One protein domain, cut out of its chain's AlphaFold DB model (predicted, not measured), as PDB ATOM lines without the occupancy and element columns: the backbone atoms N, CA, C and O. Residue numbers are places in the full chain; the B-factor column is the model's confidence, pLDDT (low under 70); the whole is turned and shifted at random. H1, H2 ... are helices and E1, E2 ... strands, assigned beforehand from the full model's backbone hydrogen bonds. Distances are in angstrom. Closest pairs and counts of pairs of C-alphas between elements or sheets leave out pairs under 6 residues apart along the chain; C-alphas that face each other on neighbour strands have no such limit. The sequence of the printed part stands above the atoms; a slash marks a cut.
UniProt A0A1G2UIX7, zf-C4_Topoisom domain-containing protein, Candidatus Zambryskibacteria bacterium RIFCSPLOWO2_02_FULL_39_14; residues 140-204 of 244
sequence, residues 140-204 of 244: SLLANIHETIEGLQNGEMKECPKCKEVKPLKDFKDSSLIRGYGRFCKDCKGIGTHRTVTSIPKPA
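What this domain is: This is residues 140 to 204 of the 244 residues of the protein "zf-C4_Topoisom domain-containing protein" of Candidatus Zambryskibacteria bacterium RIFCSPLOWO2_02_FULL_39_14 (UniProt A0A1G2UIX7). There is little regular structure here: helix H1 makes one end of an elongated model, the small hairpin E1 and E2 with short H2 follows, and a winding stretch with no named element, residues 173 to 204, reaches the other end. Residues 140 to 146 of H1 and residues 192 to 200 stick out. The 65 printed residues run H1, E1, E2, H2, with 25 in named elements, class mixed; the sheet E1 - E2 is antiparallel. The whole is loose, radius of gyration of the C-alphas 14.7 A, spanning 46 by 25 by 15 A.

Where its parts are: Find C-alpha 140 at (4.327, -33.993, -21.022); from there H1 runs 20.9 A to residue 154. Next come E1, residues 157 to 159, and E2, residues 166 to 168. H2, residues 169 to 172, ends at (13.172, -11.789, -29.984).

How they stand to each other: Look between E1 and E2, a hairpin at 144 degrees: N 158 and O 167 are 2.8 A apart, within hydrogen-bond range. The closest C-alphas of H1 and E1, Gly 151 and Met 157, are 4.8 A apart; H1 and H2 are apart. In H1 every O i to N i+4 pair is within hydrogen-bond range; H2 is too short for one.

The domain as a whole: The C-alphas farthest apart, Leu 142 and Ile 200, are 46.2 A apart. The printed part has no cut and no long link between named elements. Residues 140 to 143 and 190 to 204 have pLDDT under 70.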
ATOM      1  N   SER A 140       4.344 -35.464 -20.874       57.84
ATOM      2  CA  SER A 140       4.327 -33.993 -21.022       57.84
ATOM      3  C   SER A 140       5.550 -33.496 -21.809       57.84
ATOM      4  O   SER A 140       5.455 -32.592 -22.632       57.84
ATOM      5  N   LEU A 141       6.684 -34.187 -21.661       55.50
ATOM      6  CA  LEU A 141       7.880 -34.001 -22.473       55.50
ATOM      7  C   LEU A 141       7.661 -34.206 -23.986       55.50
ATOM      8  O   LEU A 141       8.091 -33.362 -24.761       55.50
ATOM      9  N   LEU A 142       7.017 -35.293 -24.420       58.03
ATOM     10  CA  LEU A 142       6.721 -35.551 -25.835       58.03
ATOM     11  C   LEU A 142       5.765 -34.503 -26.404       58.03
ATOM     12  O   LEU A 142       6.019 -33.996 -27.493       58.03
ATOM     13  N   ALA A 143       4.720 -34.129 -25.663       62.88
ATOM     14  CA  ALA A 143       3.812 -33.057 -26.072       62.88
ATOM     15  C   ALA A 143       4.563 -31.722 -26.241       62.88
ATOM     16  O   ALA A 143       4.475 -31.098 -27.296       62.88
ATOM     17  N   ASN A 144       5.404 -31.354 -25.266       72.06
ATOM     18  CA  ASN A 144       6.246 -30.154 -25.328       72.06
ATOM     19  C   ASN A 144       7.251 -30.203 -26.492       72.06
ATOM     20  O   ASN A 144       7.540 -29.176 -27.108       72.06
ATOM     21  N   ILE A 145       7.804 -31.381 -26.804       76.25
ATOM     22  CA  ILE A 145       8.705 -31.577 -27.949       76.25
ATOM     23  C   ILE A 145       7.943 -31.368 -29.259       76.25
ATOM     24  O   ILE A 145       8.434 -30.639 -30.120       76.25
ATOM     25  N   HIS A 146       6.756 -31.958 -29.411       73.69
ATOM     26  CA  HIS A 146       5.929 -31.782 -30.606       73.69
ATOM     27  C   HIS A 146       5.516 -30.321 -30.803       73.69
ATOM     28  O   HIS A 146       5.758 -29.777 -31.879       73.69
ATOM     29  N   GLU A 147       5.030 -29.652 -29.754       78.38
ATOM     30  CA  GLU A 147       4.704 -28.219 -29.784       78.38
ATOM     31  C   GLU A 147       5.934 -27.371 -30.152       78.38
ATOM     32  O   GLU A 147       5.863 -26.452 -30.967       78.38
ATOM     33  N   THR A 148       7.108 -27.719 -29.614       83.06
ATOM     34  CA  THR A 148       8.369 -27.045 -29.944       83.06
ATOM     35  C   THR A 148       8.762 -27.229 -31.410       83.06
ATOM     36  O   THR A 148       9.214 -26.272 -32.044       83.06
ATOM     37  N   ILE A 149       8.602 -28.432 -31.966       79.69
ATOM     38  CA  ILE A 149       8.909 -28.732 -33.371       79.69
ATOM     39  C   ILE A 149       7.952 -27.982 -34.297       79.69
ATOM     40  O   ILE A 149       8.412 -27.313 -35.225       79.69
ATOM     41  N   GLU A 150       6.646 -28.051 -34.035       82.56
ATOM     42  CA  GLU A 150       5.630 -27.335 -34.809       82.56
ATOM     43  C   GLU A 150       5.871 -25.824 -34.756       82.56
ATOM     44  O   GLU A 150       5.925 -25.173 -35.801       82.56
ATOM     45  N   GLY A 151       6.162 -25.290 -33.566       83.69
ATOM     46  CA  GLY A 151       6.535 -23.894 -33.360       83.69
ATOM     47  C   GLY A 151       7.796 -23.474 -34.132       83.69
ATOM     48  O   GLY A 151       7.910 -22.345 -34.610       83.69
ATOM     49  N   LEU A 152       8.785 -24.360 -34.278       84.25
ATOM     50  CA  LEU A 152       9.982 -24.087 -35.080       84.25
ATOM     51  C   LEU A 152       9.683 -24.120 -36.586       84.25
ATOM     52  O   LEU A 152      10.258 -23.330 -37.338       84.25
ATOM     53  N   GLN A 153       8.794 -25.012 -37.029       76.69
ATOM     54  CA  GLN A 153       8.388 -25.142 -38.431       76.69
ATOM     55  C   GLN A 153       7.504 -23.975 -38.891       76.69
ATOM     56  O   GLN A 153       7.710 -23.445 -39.985       76.69
ATOM     57  N   ASN A 154       6.551 -23.551 -38.057       84.94
ATOM     58  CA  ASN A 154       5.622 -22.459 -38.355       84.94
ATOM     59  C   ASN A 154       6.221 -21.060 -38.067       84.94
ATOM     60  O   ASN A 154       5.701 -20.048 -38.541       84.94
ATOM     61  N   GLY A 155       7.353 -20.995 -37.354       84.81
ATOM     62  CA  GLY A 155       8.092 -19.769 -37.052       84.81
ATOM     63  C   GLY A 155       7.661 -19.039 -35.773       84.81
ATOM     64  O   GLY A 155       8.131 -17.923 -35.534       84.81
ATOM     65  N   GLU A 156       6.804 -19.638 -34.947       89.50
ATOM     66  CA  GLU A 156       6.400 -19.130 -33.631       89.50
ATOM     67  C   GLU A 156       7.493 -19.295 -32.567       89.50
ATOM     68  O   GLU A 156       7.525 -18.548 -31.586       89.50
ATOM     69  N   MET A 157       8.430 -20.219 -32.782       90.75
ATOM     70  CA  MET A 157       9.586 -20.498 -31.930       90.75
ATOM     71  C   MET A 157      10.894 -20.301 -32.698       90.75
ATOM     72  O   MET A 157      10.966 -20.413 -33.922       90.75
ATOM     73  N   LYS A 158      11.966 -19.966 -31.975       90.12
ATOM     74  CA  LYS A 158      13.273 -19.664 -32.564       90.12
ATOM     75  C   LYS A 158      14.418 -19.970 -31.601       90.12
ATOM     76  O   LYS A 158      14.387 -19.561 -30.444       90.12
ATOM     77  N   GLU A 159      15.477 -20.607 -32.101       92.94
ATOM     78  CA  GLU A 159      16.726 -20.793 -31.348       92.94
ATOM     79  C   GLU A 159      17.517 -19.479 -31.256       92.94
ATOM     80  O   GLU A 159      17.786 -18.804 -32.260       92.94
ATOM     81  N   CYS A 160      17.942 -19.116 -30.044       91.62
ATOM     82  CA  CYS A 160      18.895 -18.037 -29.833       91.62
ATOM     83  C   CYS A 160      20.327 -18.544 -30.081       91.62
ATOM     84  O   CYS A 160      20.823 -19.359 -29.306       91.62
ATOM     85  N   PRO A 161      21.087 -17.988 -31.044       89.44
ATOM     86  CA  PRO A 161      22.438 -18.477 -31.337       89.44
ATOM     87  C   PRO A 161      23.454 -18.322 -30.197       89.44
ATOM     88  O   PRO A 161      24.567 -18.827 -30.324       89.44
ATOM     89  N   LYS A 162      23.112 -17.572 -29.140       87.62
ATOM     90  CA  LYS A 162      24.008 -17.240 -28.032       87.62
ATOM     91  C   LYS A 162      23.824 -18.146 -26.815       87.62
ATOM     92  O   LYS A 162      24.809 -18.700 -26.359       87.62
ATOM     93  N   CYS A 163      22.596 -18.290 -26.311       90.31
ATOM     94  CA  CYS A 163      22.305 -19.205 -25.200       90.31
ATOM     95  C   CYS A 163      21.901 -20.608 -25.658       90.31
ATOM     96  O   CYS A 163      21.801 -21.488 -24.819       90.31
ATOM     97  N   LYS A 164      21.675 -20.823 -26.963       89.50
ATOM     98  CA  LYS A 164      21.262 -22.112 -27.549       89.50
ATOM     99  C   LYS A 164      19.888 -22.620 -27.117       89.50
ATOM    100  O   LYS A 164      19.501 -23.719 -27.487       89.50
ATOM    101  N   GLU A 165      19.116 -21.791 -26.427       91.19
ATOM    102  CA  GLU A 165      17.737 -22.102 -26.068       91.19
ATOM    103  C   GLU A 165      16.776 -21.767 -27.214       91.19
ATOM    104  O   GLU A 165      16.899 -20.720 -27.868       91.19
ATOM    105  N   VAL A 166      15.786 -22.638 -27.417       91.69
ATOM    106  CA  VAL A 166      14.604 -22.365 -28.240       91.69
ATOM    107  C   VAL A 166      13.618 -21.561 -27.401       91.69
ATOM    108  O   VAL A 166      13.267 -21.963 -26.296       91.69
ATOM    109  N   LYS A 167      13.200 -20.398 -27.905       91.19
ATOM    110  CA  LYS A 167      12.260 -19.506 -27.218       91.19
ATOM    111  C   LYS A 167      11.160 -19.029 -28.168       91.19
ATOM    112  O   LYS A 167      11.403 -18.945 -29.377       91.19
ATOM    113  N   PRO A 168       9.995 -18.627 -27.640       92.12
ATOM    114  CA  PRO A 168       8.953 -17.977 -28.422       92.12
ATOM    115  C   PRO A 168       9.465 -16.743 -29.180       92.12
ATOM    116  O   PRO A 168      10.255 -15.953 -28.657       92.12
ATOM    117  N   LEU A 169       8.960 -16.504 -30.392       90.00
ATOM    118  CA  LEU A 169       9.379 -15.401 -31.267       90.00
ATOM    119  C   LEU A 169       9.235 -14.026 -30.591       90.00
ATOM    120  O   LEU A 169      10.055 -13.132 -30.815       90.00
ATOM    121  N   LYS A 170       8.244 -13.865 -29.702       91.31
ATOM    122  CA  LYS A 170       8.049 -12.663 -28.869       91.31
ATOM    123  C   LYS A 170       9.292 -12.285 -28.056       91.31
ATOM    124  O   LYS A 170       9.570 -11.098 -27.903       91.31
ATOM    125  N   ASP A 171      10.087 -13.261 -27.618       91.69
ATOM    126  CA  ASP A 171      11.316 -13.017 -26.857       91.69
ATOM    127  C   ASP A 171      12.465 -12.514 -27.732       91.69
ATOM    128  O   ASP A 171      13.525 -12.157 -27.226       91.69
ATOM    129  N   PHE A 172      12.259 -12.426 -29.045       91.44
ATOM    130  CA  PHE A 172      13.172 -11.789 -29.984       91.44
ATOM    131  C   PHE A 172      12.681 -10.408 -30.421       91.44
ATOM    132  O   PHE A 172      13.336  -9.791 -31.258       91.44
ATOM    133  N   LYS A 173      11.551  -9.902 -29.907       88.06
ATOM    134  CA  LYS A 173      10.979  -8.624 -30.349       88.06
ATOM    135  C   LYS A 173      11.949  -7.459 -30.106       88.06
ATOM    136  O   LYS A 173      12.556  -7.319 -29.047       88.06
ATOM    137  N   ASP A 174      12.106  -6.618 -31.117       84.19
ATOM    138  CA  ASP A 174      13.013  -5.480 -31.145       84.19
ATOM    139  C   ASP A 174      12.437  -4.368 -32.022       84.19
ATOM    140  O   ASP A 174      12.554  -4.402 -33.248       84.19
ATOM    141  N   SER A 175      11.834  -3.369 -31.379       81.69
ATOM    142  CA  SER A 175      11.237  -2.207 -32.046       81.69
ATOM    143  C   SER A 175      12.257  -1.331 -32.777       81.69
ATOM    144  O   SER A 175      11.874  -0.580 -33.666       81.69
ATOM    145  N   SER A 176      13.551  -1.444 -32.456       77.75
ATOM    146  CA  SER A 176      14.613  -0.709 -33.157       77.75
ATOM    147  C   SER A 176      14.975  -1.315 -34.521       77.75
ATOM    148  O   SER A 176      15.688  -0.700 -35.315       77.75
ATOM    149  N   LEU A 177      14.495  -2.529 -34.820       74.81
ATOM    150  CA  LEU A 177      14.725  -3.206 -36.091       74.81
ATOM    151  C   LEU A 177      13.508  -3.061 -37.001       74.81
ATOM    152  O   LEU A 177      12.378  -3.262 -36.579       74.81
ATOM    153  N   ILE A 178      13.754  -2.863 -38.299       74.25
ATOM    154  CA  ILE A 178      12.707  -2.760 -39.338       74.25
ATOM    155  C   ILE A 178      11.724  -3.939 -39.313       74.25
ATOM    156  O   ILE A 178      10.559  -3.800 -39.660       74.25
ATOM    157  N   ARG A 179      12.201  -5.122 -38.928       74.69
ATOM    158  CA  ARG A 179      11.397  -6.349 -38.900       74.69
ATOM    159  C   ARG A 179      10.673  -6.581 -37.584       74.69
ATOM    160  O   ARG A 179       9.960  -7.567 -37.475       74.69
ATOM    161  N   GLY A 180      10.928  -5.753 -36.577       80.56
ATOM    162  CA  GLY A 180      10.382  -5.925 -35.239       80.56
ATOM    163  C   GLY A 180      10.951  -7.109 -34.453       80.56
ATOM    164  O   GLY A 180      10.562  -7.264 -33.305       80.56
ATOM    165  N   TYR A 181      11.858  -7.927 -35.016       86.56
ATOM    166  CA  TYR A 181      12.449  -9.099 -34.354       86.56
ATOM    167  C   TYR A 181      13.956  -9.241 -34.639       86.56
ATOM    168  O   TYR A 181      14.414  -9.118 -35.779       86.56
ATOM    169  N   GLY A 182      14.728  -9.528 -33.592       86.00
ATOM    170  CA  GLY A 182      16.182  -9.648 -33.576       86.00
ATOM    171  C   GLY A 182      16.720 -11.070 -33.754       86.00
ATOM    172  O   GLY A 182      15.991 -12.059 -33.855       86.00
ATOM    173  N   ARG A 183      18.054 -11.174 -33.837       86.69
ATOM    174  CA  ARG A 183      18.777 -12.456 -33.957       86.69
ATOM    175  C   ARG A 183      18.947 -13.170 -32.614       86.69
ATOM    176  O   ARG A 183      18.954 -14.391 -32.598       86.69
ATOM    177  N   PHE A 184      19.105 -12.414 -31.534       90.94
ATOM    178  CA  PHE A 184      19.300 -12.921 -30.175       90.94
ATOM    179  C   PHE A 184      18.039 -12.662 -29.349       90.94
ATOM    180  O   PHE A 184      17.347 -11.678 -29.620       90.94
ATOM    181  N   CYS A 185      17.761 -13.520 -28.366       91.31
ATOM    182  CA  CYS A 185      16.665 -13.282 -27.430       91.31
ATOM    183  C   CYS A 185      16.940 -12.035 -26.580       91.31
ATOM    184  O   CYS A 185      18.094 -11.617 -26.442       91.31
ATOM    185  N   LYS A 186      15.882 -11.464 -26.003       89.25
ATOM    186  CA  LYS A 186      15.908 -10.282 -25.136       89.25
ATOM    187  C   LYS A 186      16.929 -10.419 -24.002       89.25
ATOM    188  O   LYS A 186      17.678  -9.480 -23.774       89.25
ATOM    189  N   ASP A 187      17.042 -11.610 -23.411       87.88
ATOM    190  CA  ASP A 187      17.960 -11.897 -22.301       87.88
ATOM    191  C   ASP A 187      19.420 -11.868 -22.772       87.88
ATOM    192  O   ASP A 187      20.308 -11.335 -22.123       87.88
ATOM    193  N   CYS A 188      19.683 -12.399 -23.966       86.44
ATOM    194  CA  CYS A 188      21.016 -12.427 -24.563       86.44
ATOM    195  C   CYS A 188      21.436 -11.091 -25.186       86.44
ATOM    196  O   CYS A 188      22.603 -10.918 -25.572       86.44
ATOM    197  N   LYS A 189      20.491 -10.167 -25.341       79.44
ATOM    198  CA  LYS A 189      20.680  -8.880 -25.993       79.44
ATOM    199  C   LYS A 189      21.361  -7.927 -25.009       79.44
ATOM    200  O   LYS A 189      20.856  -7.674 -23.930       79.44
ATOM    201  N   GLY A 190      22.539  -7.415 -25.366       68.62
ATOM    202  CA  GLY A 190      23.312  -6.512 -24.499       68.62
ATOM    203  C   GLY A 190      24.325  -7.188 -23.564       68.62
ATOM    204  O   GLY A 190      25.186  -6.498 -23.032       68.62
ATOM    205  N   ILE A 191      24.329  -8.522 -23.428       55.44
ATOM    206  CA  ILE A 191      25.355  -9.234 -22.636       55.44
ATOM    207  C   ILE A 191      26.658  -9.351 -23.452       55.44
ATOM    208  O   ILE A 191      26.982 -10.384 -24.024       55.44
ATOM    209  N   GLY A 192      27.390  -8.265 -23.625       50.81
ATOM    210  CA  GLY A 192      28.645  -8.268 -24.369       50.81
ATOM    211  C   GLY A 192      29.507  -7.126 -23.893       50.81
ATOM    212  O   GLY A 192      29.464  -6.068 -24.500       50.81
ATOM    213  N   THR A 193      30.254  -7.375 -22.811       40.28
ATOM    214  CA  THR A 193      31.172  -6.457 -22.112       40.28
ATOM    215  C   THR A 193      30.535  -5.137 -21.675       40.28
ATOM    216  O   THR A 193      30.027  -4.376 -22.491       40.28
ATOM    217  N   HIS A 194      30.605  -4.824 -20.380       44.19
ATOM    218  CA  HIS A 194      30.308  -3.487 -19.872       44.19
ATOM    219  C   HIS A 194      31.116  -2.436 -20.652       44.19
ATOM    220  O   HIS A 194      32.295  -2.211 -20.403       44.19
ATOM    221  N   ARG A 195      30.468  -1.778 -21.609       45.91
ATOM    222  CA  ARG A 195      30.801  -0.422 -22.015       45.91
ATOM    223  C   ARG A 195      29.542   0.381 -21.783       45.91
ATOM    224  O   ARG A 195      28.529   0.164 -22.443       45.91
ATOM    225  N   THR A 196      29.609   1.266 -20.801       47.56
ATOM    226  CA  THR A 196      28.700   2.392 -20.626       47.56
ATOM    227  C   THR A 196      28.685   3.185 -21.929       47.56
ATOM    228  O   THR A 196      29.544   4.022 -22.181       47.56
ATOM    229  N   VAL A 197      27.741   2.867 -22.811       47.59
ATOM    230  CA  VAL A 197      27.447   3.679 -23.988       47.59
ATOM    231  C   VAL A 197      26.126   4.359 -23.699       47.59
ATOM    232  O   VAL A 197      25.069   3.733 -23.749       47.59
ATOM    233  N   THR A 198      26.204   5.642 -23.368       50.88
ATOM    234  CA  THR A 198      25.093   6.586 -23.436       50.88
ATOM    235  C   THR A 198      24.397   6.410 -24.787       50.88
ATOM    236  O   THR A 198      24.959   6.670 -25.852       50.88
ATOM    237  N   SER A 199      23.189   5.856 -24.750       48.94
ATOM    238  CA  SER A 199      22.427   5.457 -25.927       48.94
ATOM    239  C   SER A 199      21.806   6.676 -26.598       48.94
ATOM    240  O   SER A 199      20.697   7.083 -26.262       48.94
ATOM    241  N   ILE A 200      22.499   7.238 -27.584       52.44
ATOM    242  CA  ILE A 200      21.835   8.053 -28.602       52.44
ATOM    243  C   ILE A 200      21.030   7.078 -29.483       52.44
ATOM    244  O   ILE A 200      21.619   6.117 -29.998       52.44
ATOM    245  N   PRO A 201      19.705   7.255 -29.652       53.22
ATOM    246  CA  PRO A 201      18.912   6.394 -30.519       53.22
ATOM    247  C   PRO A 201      19.452   6.468 -31.949       53.22
ATOM    248  O   PRO A 201      19.561   7.534 -32.554       53.22
ATOM    249  N   LYS A 202      19.835   5.307 -32.486       53.84
ATOM    250  CA  LYS A 202      20.302   5.179 -33.866       53.84
ATOM    251  C   LYS A 202      19.111   5.459 -34.794       53.84
ATOM    252  O   LYS A 202      18.070   4.832 -34.589       53.84
ATOM    253  N   PRO A 203      19.232   6.354 -35.790       59.69
ATOM    254  CA  PRO A 203      18.132   6.654 -36.699       59.69
ATOM    255  C   PRO A 203      17.668   5.386 -37.420       59.69
ATOM    256  O   PRO A 203      18.475   4.495 -37.724       59.69
ATOM    257  N   ALA A 204      16.358   5.301 -37.656       63.25
ATOM    258  CA  ALA A 204      15.741   4.181 -38.349       63.25
ATOM    259  C   ALA A 204      16.429   3.966 -39.713       63.25
ATOM    260  O   ALA A 204      16.777   4.940 -40.382       63.25
TER     261      ALA A 204